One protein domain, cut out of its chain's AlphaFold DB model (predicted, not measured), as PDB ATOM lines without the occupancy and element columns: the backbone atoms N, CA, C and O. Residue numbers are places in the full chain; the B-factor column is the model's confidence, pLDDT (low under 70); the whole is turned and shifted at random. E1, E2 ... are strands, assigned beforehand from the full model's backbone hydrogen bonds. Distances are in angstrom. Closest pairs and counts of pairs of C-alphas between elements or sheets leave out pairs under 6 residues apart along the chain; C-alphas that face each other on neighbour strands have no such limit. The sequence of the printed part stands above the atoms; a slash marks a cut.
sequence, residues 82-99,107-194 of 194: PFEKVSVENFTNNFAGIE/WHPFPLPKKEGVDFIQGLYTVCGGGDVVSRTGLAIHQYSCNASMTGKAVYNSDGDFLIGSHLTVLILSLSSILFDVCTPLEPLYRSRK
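What this domain is: This is residues 82 to 99 and 107 to 194 of the 194 residues of a protein of Heligmosomoides polygyrus (UniProt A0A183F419). Little regular structure: a loose body, mostly loops, holds a longer bent hairpin, E1 and E2, and a separate small one, E3 and E4, while residues 187 to 194 stick out as a tail. The printed part has 106 residues and no named helix; the strands, in chain order E1 to E4, hold 25 residues and form two antiparallel sheets, E1 - E2 and E3 - E4, class all strand. It is loose, with a radius of gyration of the C-alphas of 16.7 A, spanning 59 by 36 by 32 A.

How they stand to each other: E1, residues 124 to 132, bends by 76 degrees at residue 128. It forms an antiparallel hairpin with E2, residues 137 to 144; N 125 and O 143 are 2.9 A apart, within hydrogen-bond range. E3, residues 171 to 174, and E4, residues 179 to 182, form another; N 173 and O 180 are 2.8 A apart, within range. E1 and E2 are apart from E3 and E4.

Where its parts are: E1 spans 19.8 A from C-alpha 124 (4.317, -54.284, 15.417), E2 22.6 A, E3 9.8 A, and E4 10.3 A to C-alpha 182 (5.610, -37.641, 15.028).

The domain as a whole: C-alphas 99 and 107 are 18.0 A apart across the cut. The link E2 to E3 is long. Residues 168 to 169 and 177 to 194 have pLDDT under 70.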
ATOM      1  N   PRO A  82      12.647 -58.850  37.787       97.00
ATOM      2  CA  PRO A  82      13.246 -59.641  36.714       97.00
ATOM      3  C   PRO A  82      12.375 -59.651  35.453       97.00
ATOM      4  O   PRO A  82      11.149 -59.694  35.545       97.00
ATOM      5  N   PHE A  83      13.014 -59.579  34.285       96.06
ATOM      6  CA  PHE A  83      12.306 -59.623  33.009       96.06
ATOM      7  C   PHE A  83      11.745 -61.020  32.750       96.06
ATOM      8  O   PHE A  83      12.425 -62.025  32.958       96.06
ATOM      9  N   GLU A  84      10.522 -61.062  32.234       95.69
ATOM     10  CA  GLU A  84       9.865 -62.282  31.779       95.69
ATOM     11  C   GLU A  84       9.708 -62.246  30.261       95.69
ATOM     12  O   GLU A  84       9.484 -61.190  29.662       95.69
ATOM     13  N   LYS A  85       9.843 -63.410  29.622       92.62
ATOM     14  CA  LYS A  85       9.684 -63.520  28.173       92.62
ATOM     15  C   LYS A  85       8.214 -63.331  27.805       92.62
ATOM     16  O   LYS A  85       7.352 -64.057  28.291       92.62
ATOM     17  N   VAL A  86       7.953 -62.411  26.883       88.69
ATOM     18  CA  VAL A  86       6.628 -62.184  26.297       88.69
ATOM     19  C   VAL A  86       6.607 -62.760  24.884       88.69
ATOM     20  O   VAL A  86       7.569 -62.605  24.131       88.69
ATOM     21  N   SER A  87       5.525 -63.449  24.518       82.69
ATOM     22  CA  SER A  87       5.323 -63.926  23.149       82.69
ATOM     23  C   SER A  87       4.865 -62.781  22.250       82.69
ATOM     24  O   SER A  87       3.868 -62.121  22.546       82.69
ATOM     25  N   VAL A  88       5.563 -62.583  21.135       78.88
ATOM     26  CA  VAL A  88       5.185 -61.627  20.092       78.88
ATOM     27  C   VAL A  88       5.141 -62.399  18.780       78.88
ATOM     28  O   VAL A  88       6.168 -62.889  18.323       78.88
ATOM     29  N   GLU A  89       3.949 -62.578  18.213       78.25
ATOM     30  CA  GLU A  89       3.745 -63.484  17.071       78.25
ATOM     31  C   GLU A  89       4.372 -62.952  15.778       78.25
ATOM     32  O   GLU A  89       4.948 -63.708  15.006       78.25
ATOM     33  N   ASN A  90       4.297 -61.638  15.561       86.50
ATOM     34  CA  ASN A  90       4.659 -61.022  14.283       86.50
ATOM     35  C   ASN A  90       6.032 -60.325  14.301       86.50
ATOM     36  O   ASN A  90       6.412 -59.638  13.350       86.50
ATOM     37  N   PHE A  91       6.798 -60.496  15.379       90.00
ATOM     38  CA  PHE A  91       8.127 -59.918  15.542       90.00
ATOM     39  C   PHE A  91       9.183 -61.015  15.404       90.00
ATOM     40  O   PHE A  91       9.238 -61.933  16.220       90.00
ATOM     41  N   THR A  92      10.007 -60.940  14.359       90.38
ATOM     42  CA  THR A  92      10.985 -61.983  14.040       90.38
ATOM     43  C   THR A  92      12.282 -61.380  13.527       90.38
ATOM     44  O   THR A  92      12.285 -60.360  12.843       90.38
ATOM     45  N   ASN A  93      13.387 -62.043  13.843       90.81
ATOM     46  CA  ASN A  93      14.711 -61.792  13.285       90.81
ATOM     47  C   ASN A  93      15.230 -62.985  12.459       90.81
ATOM     48  O   ASN A  93      16.363 -62.963  11.984       90.81
ATOM     49  N   ASN A  94      14.424 -64.041  12.292       90.50
ATOM     50  CA  ASN A  94      14.814 -65.224  11.535       90.50
ATOM     51  C   ASN A  94      14.574 -65.007  10.036       90.50
ATOM     52  O   ASN A  94      13.577 -65.464   9.479       90.50
ATOM     53  N   PHE A  95      15.501 -64.302   9.391       90.12
ATOM     54  CA  PHE A  95      15.446 -64.044   7.950       90.12
ATOM     55  C   PHE A  95      16.002 -65.206   7.115       90.12
ATOM     56  O   PHE A  95      15.606 -65.380   5.970       90.12
ATOM     57  N   ALA A  96      16.879 -66.034   7.695       87.62
ATOM     58  CA  ALA A  96      17.488 -67.178   7.012       87.62
ATOM     59  C   ALA A  96      16.514 -68.352   6.800       87.62
ATOM     60  O   ALA A  96      16.742 -69.192   5.936       87.62
ATOM     61  N   GLY A  97      15.434 -68.421   7.584       86.25
ATOM     62  CA  GLY A  97      14.407 -69.457   7.462       86.25
ATOM     63  C   GLY A  97      13.412 -69.251   6.315       86.25
ATOM     64  O   GLY A  97      12.503 -70.063   6.167       86.25
ATOM     65  N   ILE A  98      13.544 -68.174   5.536       87.50
ATOM     66  CA  ILE A  98      12.638 -67.823   4.436       87.50
ATOM     67  C   ILE A  98      13.375 -68.026   3.108       87.50
ATOM     68  O   ILE A  98      14.528 -67.624   2.966       87.50
ATOM     69  N   GLU A  99      12.712 -68.643   2.129       90.94
ATOM     70  CA  GLU A  99      13.279 -68.829   0.793       90.94
ATOM     71  C   GLU A  99      13.524 -67.474   0.117       90.94
ATOM     72  O   GLU A  99      12.622 -66.639  -0.009       90.94
ATOM     73  N   TRP A 107       3.317 -54.428  -1.505       90.88
ATOM     74  CA  TRP A 107       2.230 -54.631  -0.554       90.88
ATOM     75  C   TRP A 107       1.135 -53.593  -0.778       90.88
ATOM     76  O   TRP A 107       1.413 -52.422  -1.043       90.88
ATOM     77  N   HIS A 108      -0.119 -54.025  -0.659       91.00
ATOM     78  CA  HIS A 108      -1.221 -53.101  -0.408       91.00
ATOM     79  C   HIS A 108      -1.048 -52.453   0.976       91.00
ATOM     80  O   HIS A 108      -0.330 -53.009   1.814       91.00
ATOM     81  N   PRO A 109      -1.704 -51.308   1.246       87.19
ATOM     82  CA  PRO A 109      -1.740 -50.743   2.587       87.19
ATOM     83  C   PRO A 109      -2.149 -51.805   3.602       87.19
ATOM     84  O   PRO A 109      -3.117 -52.541   3.398       87.19
ATOM     85  N   PHE A 110      -1.387 -51.899   4.682       86.19
ATOM     86  CA  PHE A 110      -1.642 -52.911   5.686       86.19
ATOM     87  C   PHE A 110      -2.938 -52.616   6.454       86.19
ATOM     88  O   PHE A 110      -3.260 -51.450   6.700       86.19
ATOM     89  N   PRO A 111      -3.708 -53.656   6.820       85.81
ATOM     90  CA  PRO A 111      -4.998 -53.468   7.460       85.81
ATOM     91  C   PRO A 111      -4.830 -52.937   8.884       85.81
ATOM     92  O   PRO A 111      -4.020 -53.436   9.662       85.81
ATOM     93  N   LEU A 112      -5.673 -51.973   9.253       89.19
ATOM     94  CA  LEU A 112      -5.792 -51.550  10.643       89.19
ATOM     95  C   LEU A 112      -6.374 -52.687  11.504       89.19
ATOM     96  O   LEU A 112      -7.208 -53.468  11.021       89.19
ATOM     97  N   PRO A 113      -5.970 -52.793  12.782       90.06
ATOM     98  CA  PRO A 113      -6.477 -53.822  13.676       90.06
ATOM     99  C   PRO A 113      -7.994 -53.696  13.855       90.06
ATOM    100  O   PRO A 113      -8.499 -52.667  14.301       90.06
ATOM    101  N   LYS A 114      -8.718 -54.778  13.539       90.81
ATOM    102  CA  LYS A 114     -10.171 -54.894  13.776       90.81
ATOM    103  C   LYS A 114     -10.512 -55.100  15.254       90.81
ATOM    104  O   LYS A 114     -11.597 -54.743  15.692       90.81
ATOM    105  N   LYS A 115      -9.601 -55.730  15.998       90.56
ATOM    106  CA  LYS A 115      -9.726 -55.975  17.436       90.56
ATOM    107  C   LYS A 115      -9.385 -54.695  18.192       90.56
ATOM    108  O   LYS A 115      -8.346 -54.104  17.915       90.56
ATOM    109  N   GLU A 116     -10.206 -54.300  19.156       91.31
ATOM    110  CA  GLU A 116      -9.899 -53.174  20.044       91.31
ATOM    111  C   GLU A 116      -8.759 -53.496  21.023       91.31
ATOM    112  O   GLU A 116      -8.542 -54.652  21.400       91.31
ATOM    113  N   GLY A 117      -8.039 -52.460  21.456       91.38
ATOM    114  CA  GLY A 117      -7.000 -52.591  22.478       91.38
ATOM    115  C   GLY A 117      -5.640 -53.054  21.953       91.38
ATOM    116  O   GLY A 117      -4.851 -53.572  22.737       91.38
ATOM    117  N   VAL A 118      -5.364 -52.898  20.654       92.12
ATOM    118  CA  VAL A 118      -4.066 -53.233  20.051       92.12
ATOM    119  C   VAL A 118      -3.127 -52.039  20.192       92.12
ATOM    120  O   VAL A 118      -3.321 -51.009  19.540       92.12
ATOM    121  N   ASP A 119      -2.119 -52.180  21.054       92.19
ATOM    122  CA  ASP A 119      -1.090 -51.158  21.279       92.19
ATOM    123  C   ASP A 119       0.038 -51.192  20.225       92.19
ATOM    124  O   ASP A 119       0.067 -52.056  19.347       92.19
ATOM    125  N   PHE A 120       0.959 -50.220  20.273       90.69
ATOM    126  CA  PHE A 120       2.061 -50.086  19.306       90.69
ATOM    127  C   PHE A 120       2.937 -51.345  19.204       90.69
ATOM    128  O   PHE A 120       3.335 -51.716  18.104       90.69
ATOM    129  N   ILE A 121       3.208 -52.025  20.324       90.31
ATOM    130  CA  ILE A 121       4.072 -53.216  20.362       90.31
ATOM    131  C   ILE A 121       3.326 -54.451  19.877       90.31
ATOM    132  O   ILE A 121       3.869 -55.242  19.112       90.31
ATOM    133  N   GLN A 122       2.069 -54.603  20.284       90.06
ATOM    134  CA  GLN A 122       1.210 -55.688  19.811       90.06
ATOM    135  C   GLN A 122       0.913 -55.578  18.313       90.06
ATOM    136  O   GLN A 122       0.767 -56.590  17.633       90.06
ATOM    137  N   GLY A 123       0.815 -54.347  17.813       90.81
ATOM    138  CA  GLY A 123       0.595 -54.034  16.409       90.81
ATOM    139  C   GLY A 123       1.863 -54.007  15.559       90.81
ATOM    140  O   GLY A 123       1.755 -53.683  14.380       90.81
ATOM    141  N   LEU A 124       3.040 -54.294  16.126       91.31
ATOM    142  CA  LEU A 124       4.317 -54.284  15.417       91.31
ATOM    143  C   LEU A 124       4.535 -55.615  14.693       91.31
ATOM    144  O   LEU A 124       4.459 -56.685  15.299       91.31
ATOM    145  N   TYR A 125       4.859 -55.556  13.405       91.50
ATOM    146  CA  TYR A 125       5.197 -56.737  12.624       91.50
ATOM    147  C   TYR A 125       6.363 -56.491  11.678       91.50
ATOM    148  O   TYR A 125       6.529 -55.414  11.105       91.50
ATOM    149  N   THR A 126       7.201 -57.511  11.531       93.50
ATOM    150  CA  THR A 126       8.424 -57.438  10.724       93.50
ATOM    151  C   THR A 126       8.099 -57.762   9.276       93.50
ATOM    152  O   THR A 126       7.584 -58.836   8.985       93.50
ATOM    153  N   VAL A 127       8.385 -56.825   8.374       93.31
ATOM    154  CA  VAL A 127       8.138 -56.972   6.934       93.31
ATOM    155  C   VAL A 127       9.320 -57.663   6.269       93.31
ATOM    156  O   VAL A 127       9.149 -58.618   5.517       93.31
ATOM    157  N   CYS A 128      10.527 -57.185   6.553       92.81
ATOM    158  CA  CYS A 128      11.763 -57.774   6.066       92.81
ATOM    159  C   CYS A 128      12.933 -57.345   6.949       92.81
ATOM    160  O   CYS A 128      12.808 -56.466   7.801       92.81
ATOM    161  N   GLY A 129      14.084 -57.959   6.736       93.25
ATOM    162  CA  GLY A 129      15.323 -57.564   7.379       93.25
ATOM    163  C   GLY A 129      16.477 -58.396   6.858       93.25
ATOM    164  O   GLY A 129      16.308 -59.256   5.991       93.25
ATOM    165  N   GLY A 130      17.662 -58.108   7.369       92.69
ATOM    166  CA  GLY A 130      18.873 -58.814   6.996       92.69
ATOM    167  C   GLY A 130      20.016 -58.484   7.939       92.69
ATOM    168  O   GLY A 130      20.022 -57.433   8.582       92.69
ATOM    169  N   GLY A 131      20.982 -59.397   7.993       91.62
ATOM    170  CA  GLY A 131      22.096 -59.357   8.931       91.62
ATOM    171  C   GLY A 131      21.904 -60.317  10.102       91.62
ATOM    172  O   GLY A 131      21.087 -61.236  10.046       91.62
ATOM    173  N   ASP A 132      22.689 -60.102  11.146       89.81
ATOM    174  CA  ASP A 132      22.735 -60.919  12.345       89.81
ATOM    175  C   ASP A 132      22.645 -60.040  13.602       89.81
ATOM    176  O   ASP A 132      23.484 -59.177  13.876       89.81
ATOM    177  N   VAL A 133      21.599 -60.294  14.391       89.19
ATOM    178  CA  VAL A 133      21.313 -59.559  15.629       89.19
ATOM    179  C   VAL A 133      22.386 -59.829  16.686       89.19
ATOM    180  O   VAL A 133      22.716 -58.930  17.457       89.19
ATOM    181  N   VAL A 134      22.984 -61.026  16.702       90.25
ATOM    182  CA  VAL A 134      24.000 -61.393  17.701       90.25
ATOM    183  C   VAL A 134      25.276 -60.572  17.506       90.25
ATOM    184  O   VAL A 134      25.810 -60.025  18.472       90.25
ATOM    185  N   SER A 135      25.734 -60.418  16.264       91.69
ATOM    186  CA  SER A 135      26.859 -59.539  15.914       91.69
ATOM    187  C   SER A 135      26.507 -58.048  15.891       91.69
ATOM    188  O   SER A 135      27.403 -57.226  15.703       91.69
ATOM    189  N   ARG A 136      25.234 -57.682  16.109       90.62
ATOM    190  CA  ARG A 136      24.712 -56.307  16.004       90.62
ATOM    191  C   ARG A 136      24.995 -55.675  14.641       90.62
ATOM    192  O   ARG A 136      25.337 -54.496  14.545       90.62
ATOM    193  N   THR A 137      24.864 -56.467  13.581       93.38
ATOM    194  CA  THR A 137      25.043 -55.999  12.206       93.38
ATOM    195  C   THR A 137      23.801 -56.300  11.395       93.38
ATOM    196  O   THR A 137      23.397 -57.449  11.269       93.38
ATOM    197  N   GLY A 138      23.170 -55.277  10.831       93.75
ATOM    198  CA  GLY A 138      21.976 -55.468  10.016       93.75
ATOM    199  C   GLY A 138      20.917 -54.410  10.246       93.75
ATOM    200  O   GLY A 138      21.161 -53.382  10.875       93.75
ATOM    201  N   LEU A 139      19.738 -54.680   9.703       95.19
ATOM    202  CA  LEU A 139      18.547 -53.860   9.876       95.19
ATOM    203  C   LEU A 139      17.296 -54.726   9.761       95.19
ATOM    204  O   LEU A 139      17.293 -55.761   9.090       95.19
ATOM    205  N   ALA A 140      16.213 -54.254  10.364       94.94
ATOM    206  CA  ALA A 140      14.883 -54.801  10.173       94.94
ATOM    207  C   ALA A 140      13.911 -53.664   9.860       94.94
ATOM    208  O   ALA A 140      14.006 -52.566  10.410       94.94
ATOM    209  N   ILE A 141      12.986 -53.932   8.946       94.44
ATOM    210  CA  ILE A 141      11.893 -53.038   8.590       94.44
ATOM    211  C   ILE A 141      10.637 -53.611   9.218       94.44
ATOM    212  O   ILE A 141      10.178 -54.704   8.873       94.44
ATOM    213  N   HIS A 142      10.076 -52.844  10.140       93.69
ATOM    214  CA  HIS A 142       8.813 -53.158  10.777       93.69
ATOM    215  C   HIS A 142       7.752 -52.188  10.290       93.69
ATOM    216  O   HIS A 142       8.014 -51.007  10.064       93.69
ATOM    217  N   GLN A 143       6.538 -52.689  10.179       92.62
ATOM    218  CA  GLN A 143       5.359 -51.863  10.049       92.62
ATOM    219  C   GLN A 143       4.537 -52.051  11.320       92.62
ATOM    220  O   GLN A 143       4.520 -53.127  11.916       92.62
ATOM    221  N   TYR A 144       3.890 -50.982  11.769       91.69
ATOM    222  CA  TYR A 144       3.012 -51.029  12.927       91.69
ATOM    223  C   TYR A 144       1.590 -50.641  12.531       91.69
ATOM    224  O   TYR A 144       1.374 -49.860  11.599       91.69
ATOM    225  N   SER A 145       0.609 -51.212  13.222       91.25
ATOM    226  CA  SER A 145      -0.808 -50.859  13.108       91.25
ATOM    227  C   SER A 145      -1.491 -51.060  14.459       91.25
ATOM    228  O   SER A 145      -1.649 -52.183  14.926       91.25
ATOM    229  N   CYS A 146      -1.887 -49.962  15.102       91.38
ATOM    230  CA  CYS A 146      -2.413 -49.942  16.468       91.38
ATOM    231  C   CYS A 146      -3.657 -49.050  16.571       91.38
ATOM    232  O   CYS A 146      -3.841 -48.136  15.768       91.38
ATOM    233  N   ASN A 147      -4.506 -49.308  17.566       92.25
ATOM    234  CA  ASN A 147      -5.719 -48.530  17.848       92.25
ATOM    235  C   ASN A 147      -5.881 -48.152  19.331       92.25
ATOM    236  O   ASN A 147      -6.889 -47.552  19.697       92.25
ATOM    237  N   ALA A 148      -4.900 -48.476  20.176       92.06
ATOM    238  CA  ALA A 148      -4.903 -48.135  21.591       92.06
ATOM    239  C   ALA A 148      -3.552 -47.575  22.055       92.06
ATOM    240  O   ALA A 148      -2.488 -47.965  21.569       92.06
ATOM    241  N   SER A 149      -3.604 -46.673  23.033       91.25
ATOM    242  CA  SER A 149      -2.418 -46.132  23.699       91.25
ATOM    243  C   SER A 149      -1.751 -47.178  24.597       91.25
ATOM    244  O   SER A 149      -2.414 -48.021  25.202       91.25
ATOM    245  N   MET A 150      -0.429 -47.085  24.750       91.88
ATOM    246  CA  MET A 150       0.332 -47.912  25.692       91.88
ATOM    247  C   MET A 150       0.152 -47.414  27.136       91.88
ATOM    248  O   MET A 150       0.953 -46.635  27.649       91.88
ATOM    249  N   THR A 151      -0.903 -47.859  27.817       92.12
ATOM    250  CA  THR A 151      -1.178 -47.467  29.211       92.12
ATOM    251  C   THR A 151      -0.398 -48.333  30.199       92.12
ATOM    252  O   THR A 151      -0.554 -49.553  30.217       92.12
ATOM    253  N   GLY A 152       0.428 -47.712  31.050       90.62
ATOM    254  CA  GLY A 152       1.202 -48.421  32.082       90.62
ATOM    255  C   GLY A 152       2.310 -49.324  31.527       90.62
ATOM    256  O   GLY A 152       2.796 -50.203  32.236       90.62
ATOM    257  N   LYS A 153       2.703 -49.118  30.267       90.94
ATOM    258  CA  LYS A 153       3.760 -49.861  29.577       90.94
ATOM    259  C   LYS A 153       4.741 -48.887  28.936       90.94
ATOM    260  O   LYS A 153       4.356 -47.800  28.518       90.94
ATOM    261  N   ALA A 154       5.987 -49.315  28.811       91.50
ATOM    262  CA  ALA A 154       7.016 -48.633  28.041       91.50
ATOM    263  C   ALA A 154       7.818 -49.676  27.259       91.50
ATOM    264  O   ALA A 154       7.847 -50.849  27.636       91.50
ATOM    265  N   VAL A 155       8.461 -49.245  26.179       91.38
ATOM    266  CA  VAL A 155       9.369 -50.072  25.380       91.38
ATOM    267  C   VAL A 155      10.737 -49.403  25.324       91.38
ATOM    268  O   VAL A 155      10.835 -48.178  25.298       91.38
ATOM    269  N   TYR A 156      11.786 -50.213  25.284       93.12
ATOM    270  CA  TYR A 156      13.123 -49.795  24.886       93.12
ATOM    271  C   TYR A 156      13.701 -50.857  23.945       93.12
ATOM    272  O   TYR A 156      13.295 -52.019  24.009       93.12
ATOM    273  N   ASN A 157      14.609 -50.451  23.059       92.44
ATOM    274  CA  ASN A 157      15.301 -51.358  22.150       92.44
ATOM    275  C   ASN A 157      16.742 -51.557  22.633       92.44
ATOM    276  O   ASN A 157      17.472 -50.583  22.807       92.44
ATOM    277  N   SER A 158      17.133 -52.809  22.862       92.50
ATOM    278  CA  SER A 158      18.501 -53.181  23.257       92.50
ATOM    279  C   SER A 158      19.397 -53.532  22.069       92.50
ATOM    280  O   SER A 158      20.616 -53.619  22.236       92.50
ATOM    281  N   ASP A 159      18.802 -53.753  20.894       91.81
ATOM    282  CA  ASP A 159      19.486 -54.271  19.709       91.81
ATOM    283  C   ASP A 159      19.973 -53.145  18.784       91.81
ATOM    284  O   ASP A 159      20.957 -53.321  18.066       91.81
ATOM    285  N   GLY A 160      19.328 -51.972  18.822       90.62
ATOM    286  CA  GLY A 160      19.706 -50.812  18.015       90.62
ATOM    287  C   GLY A 160      18.743 -49.629  18.136       90.62
ATOM    288  O   GLY A 160      17.986 -49.521  19.101       90.62
ATOM    289  N   ASP A 161      18.762 -48.762  17.125       92.50
ATOM    290  CA  ASP A 161      17.944 -47.548  17.065       92.50
ATOM    291  C   ASP A 161      16.677 -47.753  16.221       92.50
ATOM    292  O   ASP A 161      16.682 -48.472  15.220       92.50
ATOM    293  N   PHE A 162      15.585 -47.080  16.597       91.81
ATOM    294  CA  PHE A 162      14.377 -47.012  15.777       91.81
ATOM    295  C   PHE A 162      14.298 -45.692  15.015       91.81
ATOM    296  O   PHE A 162      14.342 -44.615  15.606       91.81
ATOM    297  N   LEU A 163      14.068 -45.788  13.705       91.31
ATOM    298  CA  LEU A 163      13.564 -44.688  12.891       91.31
ATOM    299  C   LEU A 163      12.068 -44.913  12.661       91.31
ATOM    300  O   LEU A 163      11.680 -45.859  11.979       91.31
ATOM    301  N   ILE A 164      11.228 -44.062  13.252       88.88
ATOM    302  CA  ILE A 164       9.768 -44.215  13.217       88.88
ATOM    303  C   ILE A 164       9.172 -43.158  12.291       88.88
ATOM    304  O   ILE A 164       9.422 -41.967  12.460       88.88
ATOM    305  N   GLY A 165       8.351 -43.599  11.340       84.75
ATOM    306  CA  GLY A 165       7.517 -42.732  10.512       84.75
ATOM    307  C   GLY A 165       6.041 -43.055  10.709       84.75
ATOM    308  O   GLY A 165       5.669 -44.227  10.752       84.75
ATOM    309  N   SER A 166       5.204 -42.023  10.807       79.88
ATOM    310  CA  SER A 166       3.747 -42.152  10.850       79.88
ATOM    311  C   SER A 166       3.134 -41.802   9.493       79.88
ATOM    312  O   SER A 166       3.635 -40.934   8.781       79.88
ATOM    313  N   HIS A 167       2.069 -42.515   9.107       71.38
ATOM    314  CA  HIS A 167       1.408 -42.335   7.804       71.38
ATOM    315  C   HIS A 167      -0.047 -41.847   7.904       71.38
ATOM    316  O   HIS A 167      -0.491 -41.081   7.057       71.38
ATOM    317  N   LEU A 168      -0.807 -42.287   8.914       66.12
ATOM    318  CA  LEU A 168      -2.248 -42.001   9.017       66.12
ATOM    319  C   LEU A 168      -2.583 -40.956  10.081       66.12
ATOM    320  O   LEU A 168      -3.450 -40.116   9.866       66.12
ATOM    321  N   THR A 169      -1.926 -41.025  11.235       63.97
ATOM    322  CA  THR A 169      -2.250 -40.205  12.404       63.97
ATOM    323  C   THR A 169      -0.990 -39.811  13.160       63.97
ATOM    324  O   THR A 169       0.071 -40.418  12.994       63.97
ATOM    325  N   VAL A 170      -1.122 -38.789  14.005       73.81
ATOM    326  CA  VAL A 170      -0.057 -38.334  14.901       73.81
ATOM    327  C   VAL A 170       0.255 -39.417  15.932       73.81
ATOM    328  O   VAL A 170      -0.652 -39.957  16.569       73.81
ATOM    329  N   LEU A 171       1.543 -39.703  16.120       71.12
ATOM    330  CA  LEU A 171       2.037 -40.569  17.186       71.12
ATOM    331  C   LEU A 171       2.753 -39.710  18.231       71.12
ATOM    332  O   LEU A 171       3.764 -39.089  17.922       71.12
ATOM    333  N   ILE A 172       2.241 -39.681  19.462       74.88
ATOM    334  CA  ILE A 172       2.906 -39.007  20.585       74.88
ATOM    335  C   ILE A 172       3.791 -40.028  21.302       74.88
ATOM    336  O   ILE A 172       3.301 -41.050  21.787       74.88
ATOM    337  N   LEU A 173       5.088 -39.742  21.385       72.56
ATOM    338  CA  LEU A 173       6.092 -40.590  22.014       72.56
ATOM    339  C   LEU A 173       6.603 -39.937  23.298       72.56
ATOM    340  O   LEU A 173       7.200 -38.863  23.279       72.56
ATOM    341  N   SER A 174       6.368 -40.618  24.419       75.81
ATOM    342  CA  SER A 174       6.915 -40.259  25.727       75.81
ATOM    343  C   SER A 174       8.157 -41.104  26.003       75.81
ATOM    344  O   SER A 174       8.060 -42.315  26.206       75.81
ATOM    345  N   LEU A 175       9.326 -40.469  25.980       74.56
ATOM    346  CA  LEU A 175      10.594 -41.043  26.424       74.56
ATOM    347  C   LEU A 175      10.868 -40.687  27.887       74.56
ATOM    348  O   LEU A 175      10.238 -39.809  28.472       74.56
ATOM    349  N   SER A 176      11.880 -41.333  28.469       70.12
ATOM    350  CA  SER A 176      12.287 -41.170  29.874       70.12
ATOM    351  C   SER A 176      12.505 -39.724  30.334       70.12
ATOM    352  O   SER A 176      12.465 -39.462  31.532       70.12
ATOM    353  N   SER A 177      12.776 -38.804  29.409       59.69
ATOM    354  CA  SER A 177      13.082 -37.400  29.698       59.69
ATOM    355  C   SER A 177      12.454 -36.404  28.718       59.69
ATOM    356  O   SER A 177      12.684 -35.208  28.868       59.69
ATOM    357  N   ILE A 178      11.727 -36.862  27.689       60.62
ATOM    358  CA  ILE A 178      11.262 -36.016  26.576       60.62
ATOM    359  C   ILE A 178       9.912 -36.528  26.075       60.62
ATOM    360  O   ILE A 178       9.725 -37.734  25.942       60.62
ATOM    361  N   LEU A 179       9.004 -35.615  25.746       61.47
ATOM    362  CA  LEU A 179       7.802 -35.895  24.963       61.47
ATOM    363  C   LEU A 179       7.989 -35.279  23.571       61.47
ATOM    364  O   LEU A 179       8.405 -34.125  23.480       61.47
ATOM    365  N   PHE A 180       7.706 -36.022  22.504       69.06
ATOM    366  CA  PHE A 180       7.685 -35.486  21.139       69.06
ATOM    367  C   PHE A 180       6.564 -36.116  20.322       69.06
ATOM    368  O   PHE A 180       6.145 -37.247  20.579       69.06
ATOM    369  N   ASP A 181       6.073 -35.376  19.337       65.12
ATOM    370  CA  ASP A 181       5.089 -35.841  18.373       65.12
ATOM    371  C   ASP A 181       5.737 -36.180  17.021       65.12
ATOM    372  O   ASP A 181       6.672 -35.535  16.552       65.12
ATOM    373  N   VAL A 182       5.247 -37.246  16.391       66.38
ATOM    374  CA  VAL A 182       5.610 -37.641  15.028       66.38
ATOM    375  C   VAL A 182       4.375 -37.447  14.154       66.38
ATOM    376  O   VAL A 182       3.462 -38.283  14.135       66.38
ATOM    377  N   CYS A 183       4.337 -36.314  13.454       54.88
ATOM    378  CA  CYS A 183       3.279 -35.938  12.517       54.88
ATOM    379  C   CYS A 183       3.633 -36.323  11.074       54.88
ATOM    380  O   CYS A 183       4.798 -36.311  10.671       54.88
ATOM    381  N   THR A 184       2.610 -36.619  10.274       47.38
ATOM    382  CA  THR A 184       2.744 -36.800   8.825       47.38
ATOM    383  C   THR A 184       3.058 -35.464   8.139       47.38
ATOM    384  O   THR A 184       2.540 -34.424   8.550       47.38
ATOM    385  N   PRO A 185       3.840 -35.449   7.044       41.34
ATOM    386  CA  PRO A 185       4.117 -34.234   6.279       41.34
ATOM    387  C   PRO A 185       2.961 -33.855   5.326       41.34
ATOM    388  O   PRO A 185       3.204 -33.562   4.158       41.34
ATOM    389  N   LEU A 186       1.699 -33.885   5.781       40.97
ATOM    390  CA  LEU A 186       0.532 -33.583   4.929       40.97
ATOM    391  C   LEU A 186      -0.386 -32.447   5.407       40.97
ATOM    392  O   LEU A 186      -1.395 -32.199   4.752       40.97
ATOM    393  N   GLU A 187      -0.015 -31.669   6.425       30.78
ATOM    394  CA  GLU A 187      -0.580 -30.318   6.550       30.78
ATOM    395  C   GLU A 187       0.390 -29.280   5.964       30.78
ATOM    396  O   GLU A 187       1.465 -29.055   6.528       30.78
ATOM    397  N   PRO A 188       0.052 -28.614   4.838       29.95
ATOM    398  CA  PRO A 188       0.770 -27.422   4.429       29.95
ATOM    399  C   PRO A 188       0.516 -26.346   5.482       29.95
ATOM    400  O   PRO A 188      -0.534 -25.704   5.508       29.95
ATOM    401  N   LEU A 189       1.501 -26.115   6.346       32.00
ATOM    402  CA  LEU A 189       1.507 -25.013   7.302       32.00
ATOM    403  C   LEU A 189       1.794 -23.690   6.563       32.00
ATOM    404  O   LEU A 189       2.740 -22.973   6.865       32.00
ATOM    405  N   TYR A 190       0.971 -23.352   5.565       30.55
ATOM    406  CA  TYR A 190       0.909 -22.011   4.990       30.55
ATOM    407  C   TYR A 190      -0.080 -21.181   5.808       30.55
ATOM    408  O   TYR A 190      -1.169 -20.832   5.356       30.55
ATOM    409  N   ARG A 191       0.291 -20.853   7.049       28.50
ATOM    410  CA  ARG A 191      -0.376 -19.775   7.785       28.50
ATOM    411  C   ARG A 191       0.444 -18.508   7.591       28.50
ATOM    412  O   ARG A 191       1.314 -18.176   8.390       28.50
ATOM    413  N   SER A 192       0.178 -17.836   6.469       27.48
ATOM    414  CA  SER A 192       0.603 -16.460   6.209       27.48
ATOM    415  C   SER A 192       0.295 -15.608   7.439       27.48
ATOM    416  O   SER A 192      -0.874 -15.375   7.748       27.48
ATOM    417  N   ARG A 193       1.334 -15.134   8.134       30.81
ATOM    418  CA  ARG A 193       1.197 -14.027   9.080       30.81
ATOM    419  C   ARG A 193       0.757 -12.797   8.282       30.81
ATOM    420  O   ARG A 193       1.483 -12.353   7.395       30.81
ATOM    421  N   LYS A 194      -0.432 -12.284   8.572       31.95
ATOM    422  CA  LYS A 194      -0.670 -10.842   8.588       31.95
ATOM    423  C   LYS A 194      -0.819 -10.449  10.045       31.95
ATOM    424  O   LYS A 194      -1.432 -11.257  10.779       31.95
TER     425      LYS A 194